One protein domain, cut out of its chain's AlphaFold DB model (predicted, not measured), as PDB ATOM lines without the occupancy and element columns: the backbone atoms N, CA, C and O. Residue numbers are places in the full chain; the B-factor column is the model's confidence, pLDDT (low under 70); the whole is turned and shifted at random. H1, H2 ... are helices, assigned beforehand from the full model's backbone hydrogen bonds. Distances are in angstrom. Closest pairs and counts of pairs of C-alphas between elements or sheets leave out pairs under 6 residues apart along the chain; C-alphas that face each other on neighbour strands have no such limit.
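AT A GLANCE: This is residues 18 to 70 of the 70 residues of an uncharacterized protein of Deltaproteobacteria bacterium CG03_land_8_20_14_0_80_45_14 (UniProt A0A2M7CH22). What shape does the backbone make? Two short helices, H1 and H2, form an open V, the end of H1 near the beginning of H2 and their other ends spread apart. The loop of residues 34 to 46 joins them at the narrow end, and the tail of residues 58 to 70 folds back from the wide end, off to one side of the V. What is it built of, and how large is it? The printed part has 53 residues with two named helices, H1 then H2, and no named strand; its class is all helix, though these helices hold 22 of the 53 residues, under half. It is only just compact, close to loose, with a radius of gyration of the C-alphas of 11.8 A and spans of 33 by 27 by 15 A.

HOW THE PARTS SIT: How does H1, residues 23 to 33, stand to H2, residues 47 to 57? They are close but not clearly touching, with 2 pairs of C-alphas within 8 A. Their closest C-alphas, those of Trp 33 and Val 49, are 7.2 A apart. How are they directed? They run opposite ways at a steep tilt of 46 degrees, 13.7 A from centre to centre. What do their backbones show? In H1 and H2 every O i to N i+4 pair is within hydrogen-bond range.

IN THESE COORDINATES: Where is H1? It runs from C-alpha 23 at (172.394, 123.248, 118.848) to C-alpha 33 at (179.837, 135.678, 122.161), 14.9 A. Where is H2? It spans 15.6 A and ends with C-alpha 57 at (178.500, 131.150, 135.216).

THE WHOLE: How far does it reach? The two C-alphas farthest apart, those of Asn 42 and His 62, are 33.5 A apart. Is the printed part continuous? It has no cut, and the link from H1 to H2, 13 residues, is long. Where is confidence low? The pLDDT is under 70 in residues 18 to 32, 36 to 38 and 68 to 70, and its mean over the printed part is 72.2.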
ATOM      1  N   PHE A  18     166.886 123.257 112.916       52.09
ATOM      2  CA  PHE A  18     167.728 123.029 114.088       52.09
ATOM      3  C   PHE A  18     166.914 122.246 115.114       52.09
ATOM      4  O   PHE A  18     165.798 122.649 115.456       52.09
ATOM      5  N   ASN A  19     167.445 121.114 115.579       48.97
ATOM      6  CA  ASN A  19     166.902 120.448 116.755       48.97
ATOM      7  C   ASN A  19     167.089 121.414 117.932       48.97
ATOM      8  O   ASN A  19     168.205 121.813 118.257       48.97
ATOM      9  N   ILE A  20     165.975 121.859 118.514       53.97
ATOM     10  CA  ILE A  20     165.924 122.948 119.504       53.97
ATOM     11  C   ILE A  20     166.650 122.576 120.815       53.97
ATOM     12  O   ILE A  20     166.925 123.447 121.631       53.97
ATOM     13  N   GLU A  21     167.007 121.308 121.017       56.44
ATOM     14  CA  GLU A  21     167.446 120.811 122.323       56.44
ATOM     15  C   GLU A  21     168.853 121.259 122.756       56.44
ATOM     16  O   GLU A  21     169.102 121.331 123.956       56.44
ATOM     17  N   THR A  22     169.786 121.598 121.853       53.84
ATOM     18  CA  THR A  22     171.158 122.003 122.263       53.84
ATOM     19  C   THR A  22     171.862 122.890 121.230       53.84
ATOM     20  O   THR A  22     172.530 123.869 121.574       53.84
ATOM     21  N   ASP A  23     171.646 122.620 119.945       52.53
ATOM     22  CA  ASP A  23     172.394 123.248 118.848       52.53
ATOM     23  C   ASP A  23     172.089 124.744 118.695       52.53
ATOM     24  O   ASP A  23     172.950 125.528 118.299       52.53
ATOM     25  N   MET A  24     170.871 125.168 119.046       55.94
ATOM     26  CA  MET A  24     170.467 126.574 118.962       55.94
ATOM     27  C   MET A  24     171.010 127.412 120.128       55.94
ATOM     28  O   MET A  24     171.268 128.602 119.947       55.94
ATOM     29  N   ILE A  25     171.258 126.796 121.292       59.94
ATOM     30  CA  ILE A  25     171.978 127.435 122.404       59.94
ATOM     31  C   ILE A  25     173.429 127.641 121.990       59.94
ATOM     32  O   ILE A  25     173.924 128.755 122.091       59.94
ATOM     33  N   LEU A  26     174.076 126.625 121.414       57.47
ATOM     34  CA  LEU A  26     175.425 126.750 120.852       57.47
ATOM     35  C   LEU A  26     175.501 127.809 119.745       57.47
ATOM     36  O   LEU A  26     176.410 128.633 119.758       57.47
ATOM     37  N   LEU A  27     174.540 127.841 118.816       58.50
ATOM     38  CA  LEU A  27     174.512 128.826 117.734       58.50
ATOM     39  C   LEU A  27     174.272 130.244 118.265       58.50
ATOM     40  O   LEU A  27     174.993 131.161 117.883       58.50
ATOM     41  N   GLY A  28     173.320 130.422 119.185       61.16
ATOM     42  CA  GLY A  28     173.096 131.682 119.891       61.16
ATOM     43  C   GLY A  28     174.328 132.113 120.682       61.16
ATOM     44  O   GLY A  28     174.699 133.276 120.630       61.16
ATOM     45  N   HIS A  29     175.030 131.184 121.331       60.78
ATOM     46  CA  HIS A  29     176.238 131.460 122.101       60.78
ATOM     47  C   HIS A  29     177.435 131.826 121.236       60.78
ATOM     48  O   HIS A  29     178.053 132.844 121.505       60.78
ATOM     49  N   TYR A  30     177.768 131.071 120.189       60.34
ATOM     50  CA  TYR A  30     178.865 131.455 119.296       60.34
ATOM     51  C   TYR A  30     178.559 132.771 118.585       60.34
ATOM     52  O   TYR A  30     179.438 133.623 118.459       60.34
ATOM     53  N   PHE A  31     177.309 132.977 118.171       62.84
ATOM     54  CA  PHE A  31     176.904 134.197 117.487       62.84
ATOM     55  C   PHE A  31     176.860 135.405 118.434       62.84
ATOM     56  O   PHE A  31     177.342 136.471 118.079       62.84
ATOM     57  N   LEU A  32     176.372 135.265 119.665       68.25
ATOM     58  CA  LEU A  32     176.367 136.356 120.647       68.25
ATOM     59  C   LEU A  32     177.748 136.558 121.279       68.25
ATOM     60  O   LEU A  32     178.149 137.678 121.548       68.25
ATOM     61  N   TRP A  33     178.539 135.520 121.504       73.44
ATOM     62  CA  TRP A  33     179.837 135.678 122.161       73.44
ATOM     63  C   TRP A  33     180.887 136.297 121.234       73.44
ATOM     64  O   TRP A  33     181.615 137.213 121.641       73.44
ATOM     65  N   LEU A  34     180.921 135.845 119.974       70.69
ATOM     66  CA  LEU A  34     181.824 136.342 118.930       70.69
ATOM     67  C   LEU A  34     181.255 137.553 118.165       70.69
ATOM     68  O   LEU A  34     181.949 138.135 117.334       70.69
ATOM     69  N   GLY A  35     180.001 137.933 118.433       74.00
ATOM     70  CA  GLY A  35     179.302 139.036 117.763       74.00
ATOM     71  C   GLY A  35     178.779 138.710 116.363       74.00
ATOM     72  O   GLY A  35     178.388 139.617 115.629       74.00
ATOM     73  N   GLY A  36     178.779 137.433 115.977       68.81
ATOM     74  CA  GLY A  36     178.276 136.963 114.693       68.81
ATOM     75  C   GLY A  36     179.066 137.547 113.524       68.81
ATOM     76  O   GLY A  36     180.245 137.872 113.647       68.81
ATOM     77  N   PHE A  37     178.413 137.701 112.374       58.94
ATOM     78  CA  PHE A  37     178.934 138.475 111.246       58.94
ATOM     79  C   PHE A  37     178.034 139.708 111.076       58.94
ATOM     80  O   PHE A  37     176.821 139.519 110.959       58.94
ATOM     81  N   PRO A  38     178.552 140.954 111.094       68.81
ATOM     82  CA  PRO A  38     179.945 141.385 110.905       68.81
ATOM     83  C   PRO A  38     180.802 141.534 112.189       68.81
ATOM     84  O   PRO A  38     181.730 142.338 112.191       68.81
ATOM     85  N   ARG A  39     180.552 140.748 113.248       78.94
ATOM     86  CA  ARG A  39     181.128 140.896 114.603       78.94
ATOM     87  C   ARG A  39     180.651 142.160 115.317       78.94
ATOM     88  O   ARG A  39     179.848 142.941 114.804       78.94
ATOM     89  N   TRP A  40     181.145 142.347 116.537       82.44
ATOM     90  CA  TRP A  40     180.885 143.546 117.311       82.44
ATOM     91  C   TRP A  40     181.527 144.781 116.692       82.44
ATOM     92  O   TRP A  40     182.636 144.744 116.161       82.44
ATOM     93  N   LYS A  41     180.830 145.913 116.799       80.56
ATOM     94  CA  LYS A  41     181.345 147.197 116.334       80.56
ATOM     95  C   LYS A  41     182.659 147.504 117.055       80.56
ATOM     96  O   LYS A  41     182.686 147.556 118.282       80.56
ATOM     97  N   ASN A  42     183.723 147.735 116.288       86.00
ATOM     98  CA  ASN A  42     185.082 147.955 116.799       86.00
ATOM     99  C   ASN A  42     185.612 146.800 117.675       86.00
ATOM    100  O   ASN A  42     186.440 147.045 118.546       86.00
ATOM    101  N   ASP A  43     185.086 145.581 117.508       82.00
ATOM    102  CA  ASP A  43     185.372 144.419 118.359       82.00
ATOM    103  C   ASP A  43     185.010 144.623 119.850       82.00
ATOM    104  O   ASP A  43     185.435 143.861 120.719       82.00
ATOM    105  N   ILE A  44     184.175 145.626 120.164       82.75
ATOM    106  CA  ILE A  44     183.729 145.917 121.531       82.75
ATOM    107  C   ILE A  44     182.461 145.130 121.834       82.75
ATOM    108  O   ILE A  44     181.377 145.434 121.329       82.75
ATOM    109  N   ARG A  45     182.586 144.146 122.720       85.75
ATOM    110  CA  ARG A  45     181.446 143.388 123.232       85.75
ATOM    111  C   ARG A  45     180.507 144.303 124.048       85.75
ATOM    112  O   ARG A  45     180.986 144.981 124.956       85.75
ATOM    113  N   PRO A  46     179.189 144.318 123.770       84.69
ATOM    114  CA  PRO A  46     178.226 145.077 124.567       84.69
ATOM    115  C   PRO A  46     178.137 144.597 126.022       84.69
ATOM    116  O   PRO A  46     178.260 143.400 126.290       84.69
ATOM    117  N   GLU A  47     177.829 145.505 126.954       82.12
ATOM    118  CA  GLU A  47     177.764 145.193 128.394       82.12
ATOM    119  C   GLU A  47     176.769 144.081 128.738       82.12
ATOM    120  O   GLU A  47     177.061 143.231 129.577       82.12
ATOM    121  N   TYR A  48     175.626 144.017 128.050       79.88
ATOM    122  CA  TYR A  48     174.628 142.977 128.314       79.88
ATOM    123  C   TYR A  48     175.171 141.561 128.067       79.88
ATOM    124  O   TYR A  48     174.701 140.611 128.684       79.88
ATOM    125  N   VAL A  49     176.165 141.399 127.184       82.19
ATOM    126  CA  VAL A  49     176.785 140.096 126.901       82.19
ATOM    127  C   VAL A  49     177.702 139.681 128.052       82.19
ATOM    128  O   VAL A  49     177.790 138.496 128.367       82.19
ATOM    129  N   LEU A  50     178.361 140.646 128.705       82.94
ATOM    130  CA  LEU A  50     179.158 140.397 129.908       82.94
ATOM    131  C   LEU A  50     178.254 140.022 131.086       82.94
ATOM    132  O   LEU A  50     178.481 138.993 131.715       82.94
ATOM    133  N   ALA A  51     177.176 140.780 131.305       82.38
ATOM    134  CA  ALA A  51     176.174 140.460 132.322       82.38
ATOM    135  C   ALA A  51     175.550 139.072 132.088       82.38
ATOM    136  O   ALA A  51     175.393 138.285 133.018       82.38
ATOM    137  N   MET A  52     175.258 138.729 130.830       80.94
ATOM    138  CA  MET A  52     174.774 137.399 130.462       80.94
ATOM    139  C   MET A  52     175.787 136.301 130.816       80.94
ATOM    140  O   MET A  52     175.384 135.278 131.363       80.94
ATOM    141  N   LYS A  53     177.086 136.500 130.543       83.50
ATOM    142  CA  LYS A  53     178.131 135.546 130.952       83.50
ATOM    143  C   LYS A  53     178.122 135.330 132.461       83.50
ATOM    144  O   LYS A  53     178.092 134.183 132.889       83.50
ATOM    145  N   GLU A  54     178.110 136.404 133.245       84.44
ATOM    146  CA  GLU A  54     178.110 136.306 134.709       84.44
ATOM    147  C   GLU A  54     176.890 135.536 135.225       84.44
ATOM    148  O   GLU A  54     177.024 134.659 136.075       84.44
ATOM    149  N   MET A  55     175.706 135.811 134.671       83.62
ATOM    150  CA  MET A  55     174.478 135.103 135.038       83.62
ATOM    151  C   MET A  55     174.537 133.610 134.701       83.62
ATOM    152  O   MET A  55     174.005 132.793 135.447       83.62
ATOM    153  N   ILE A  56     175.171 133.250 133.584       81.94
ATOM    154  CA  ILE A  56     175.315 131.858 133.154       81.94
ATOM    155  C   ILE A  56     176.337 131.118 134.018       81.94
ATOM    156  O   ILE A  56     176.047 130.015 134.464       81.94
ATOM    157  N   GLU A  57     177.481 131.733 134.326       82.94
ATOM    158  CA  GLU A  57     178.500 131.150 135.216       82.94
ATOM    159  C   GLU A  57     177.984 130.927 136.645       82.94
ATOM    160  O   GLU A  57     178.446 130.024 137.338       82.94
ATOM    161  N   GLN A  58     177.021 131.736 137.089       84.06
ATOM    162  CA  GLN A  58     176.374 131.602 138.399       84.06
ATOM    163  C   GLN A  58     175.135 130.696 138.378       84.06
ATOM    164  O   GLN A  58     174.588 130.367 139.433       84.06
ATOM    165  N   SER A  59     174.657 130.310 137.195       83.06
ATOM    166  CA  SER A  59     173.456 129.498 137.046       83.06
ATOM    167  C   SER A  59     173.710 128.060 137.498       83.06
ATOM    168  O   SER A  59     174.722 127.458 137.160       83.06
ATOM    169  N   GLN A  60     172.746 127.475 138.211       83.50
ATOM    170  CA  GLN A  60     172.727 126.034 138.511       83.50
ATOM    171  C   GLN A  60     171.926 125.227 137.480       83.50
ATOM    172  O   GLN A  60     171.612 124.059 137.701       83.50
ATOM    173  N   ASN A  61     171.523 125.852 136.371       78.12
ATOM    174  CA  ASN A  61     170.759 125.171 135.340       78.12
ATOM    175  C   ASN A  61     171.685 124.322 134.460       78.12
ATOM    176  O   ASN A  61     172.502 124.867 133.719       78.12
ATOM    177  N   HIS A  62     171.469 123.006 134.485       79.25
ATOM    178  CA  HIS A  62     172.230 122.007 133.729       79.25
ATOM    179  C   HIS A  62     172.282 122.240 132.217       79.25
ATOM    180  O   HIS A  62     173.150 121.705 131.535       79.25
ATOM    181  N   ILE A  63     171.383 123.062 131.670       73.19
ATOM    182  CA  ILE A  63     171.429 123.457 130.260       73.19
ATOM    183  C   ILE A  63     172.721 124.207 129.884       73.19
ATOM    184  O   ILE A  63     173.056 124.295 128.706       73.19
ATOM    185  N   PHE A  64     173.440 124.749 130.873       73.56
ATOM    186  CA  PHE A  64     174.719 125.440 130.699       73.56
ATOM    187  C   PHE A  64     175.934 124.572 131.055       73.56
ATOM    188  O   PHE A  64     177.069 125.045 130.961       73.56
ATOM    189  N   ASP A  65     175.730 123.311 131.441       75.19
ATOM    190  CA  ASP A  65     176.830 122.414 131.782       75.19
ATOM    191  C   ASP A  65     177.735 122.188 130.559       75.19
ATOM    192  O   ASP A  65     177.280 121.887 129.456       75.19
ATOM    193  N   GLY A  66     179.048 122.346 130.750       72.38
ATOM    194  CA  GLY A  66     180.042 122.197 129.680       72.38
ATOM    195  C   GLY A  66     180.190 123.411 128.753       72.38
ATOM    196  O   GLY A  66     181.007 123.373 127.831       72.38
ATOM    197  N   LEU A  67     179.459 124.501 128.998       72.38
ATOM    198  CA  LEU A  67     179.637 125.753 128.273       72.38
ATOM    199  C   LEU A  67     180.883 126.504 128.776       72.38
ATOM    200  O   LEU A  67     180.989 126.837 129.953       72.38
ATOM    201  N   ILE A  68     181.811 126.821 127.867       67.75
ATOM    202  CA  ILE A  68     183.022 127.601 128.166       67.75
ATOM    203  C   ILE A  68     182.953 128.936 127.413       67.75
ATOM    204  O   ILE A  68     182.987 128.963 126.183       67.75
ATOM    205  N   LEU A  69     182.867 130.049 128.150       68.88
ATOM    206  CA  LEU A  69     182.853 131.416 127.612       68.88
ATOM    207  C   LEU A  69     184.233 132.071 127.817       68.88
ATOM    208  O   LEU A  69     184.483 132.648 128.875       68.88
ATOM    209  N   LEU A  70     185.127 131.929 126.822       65.00
ATOM    210  CA  LEU A  70     186.507 132.463 126.816       65.00
ATOM    211  C   LEU A  70     186.584 133.973 126.546       65.00
ATOM    212  O   LEU A  70     185.962 134.434 125.560       65.00
TER     213      LEU A  70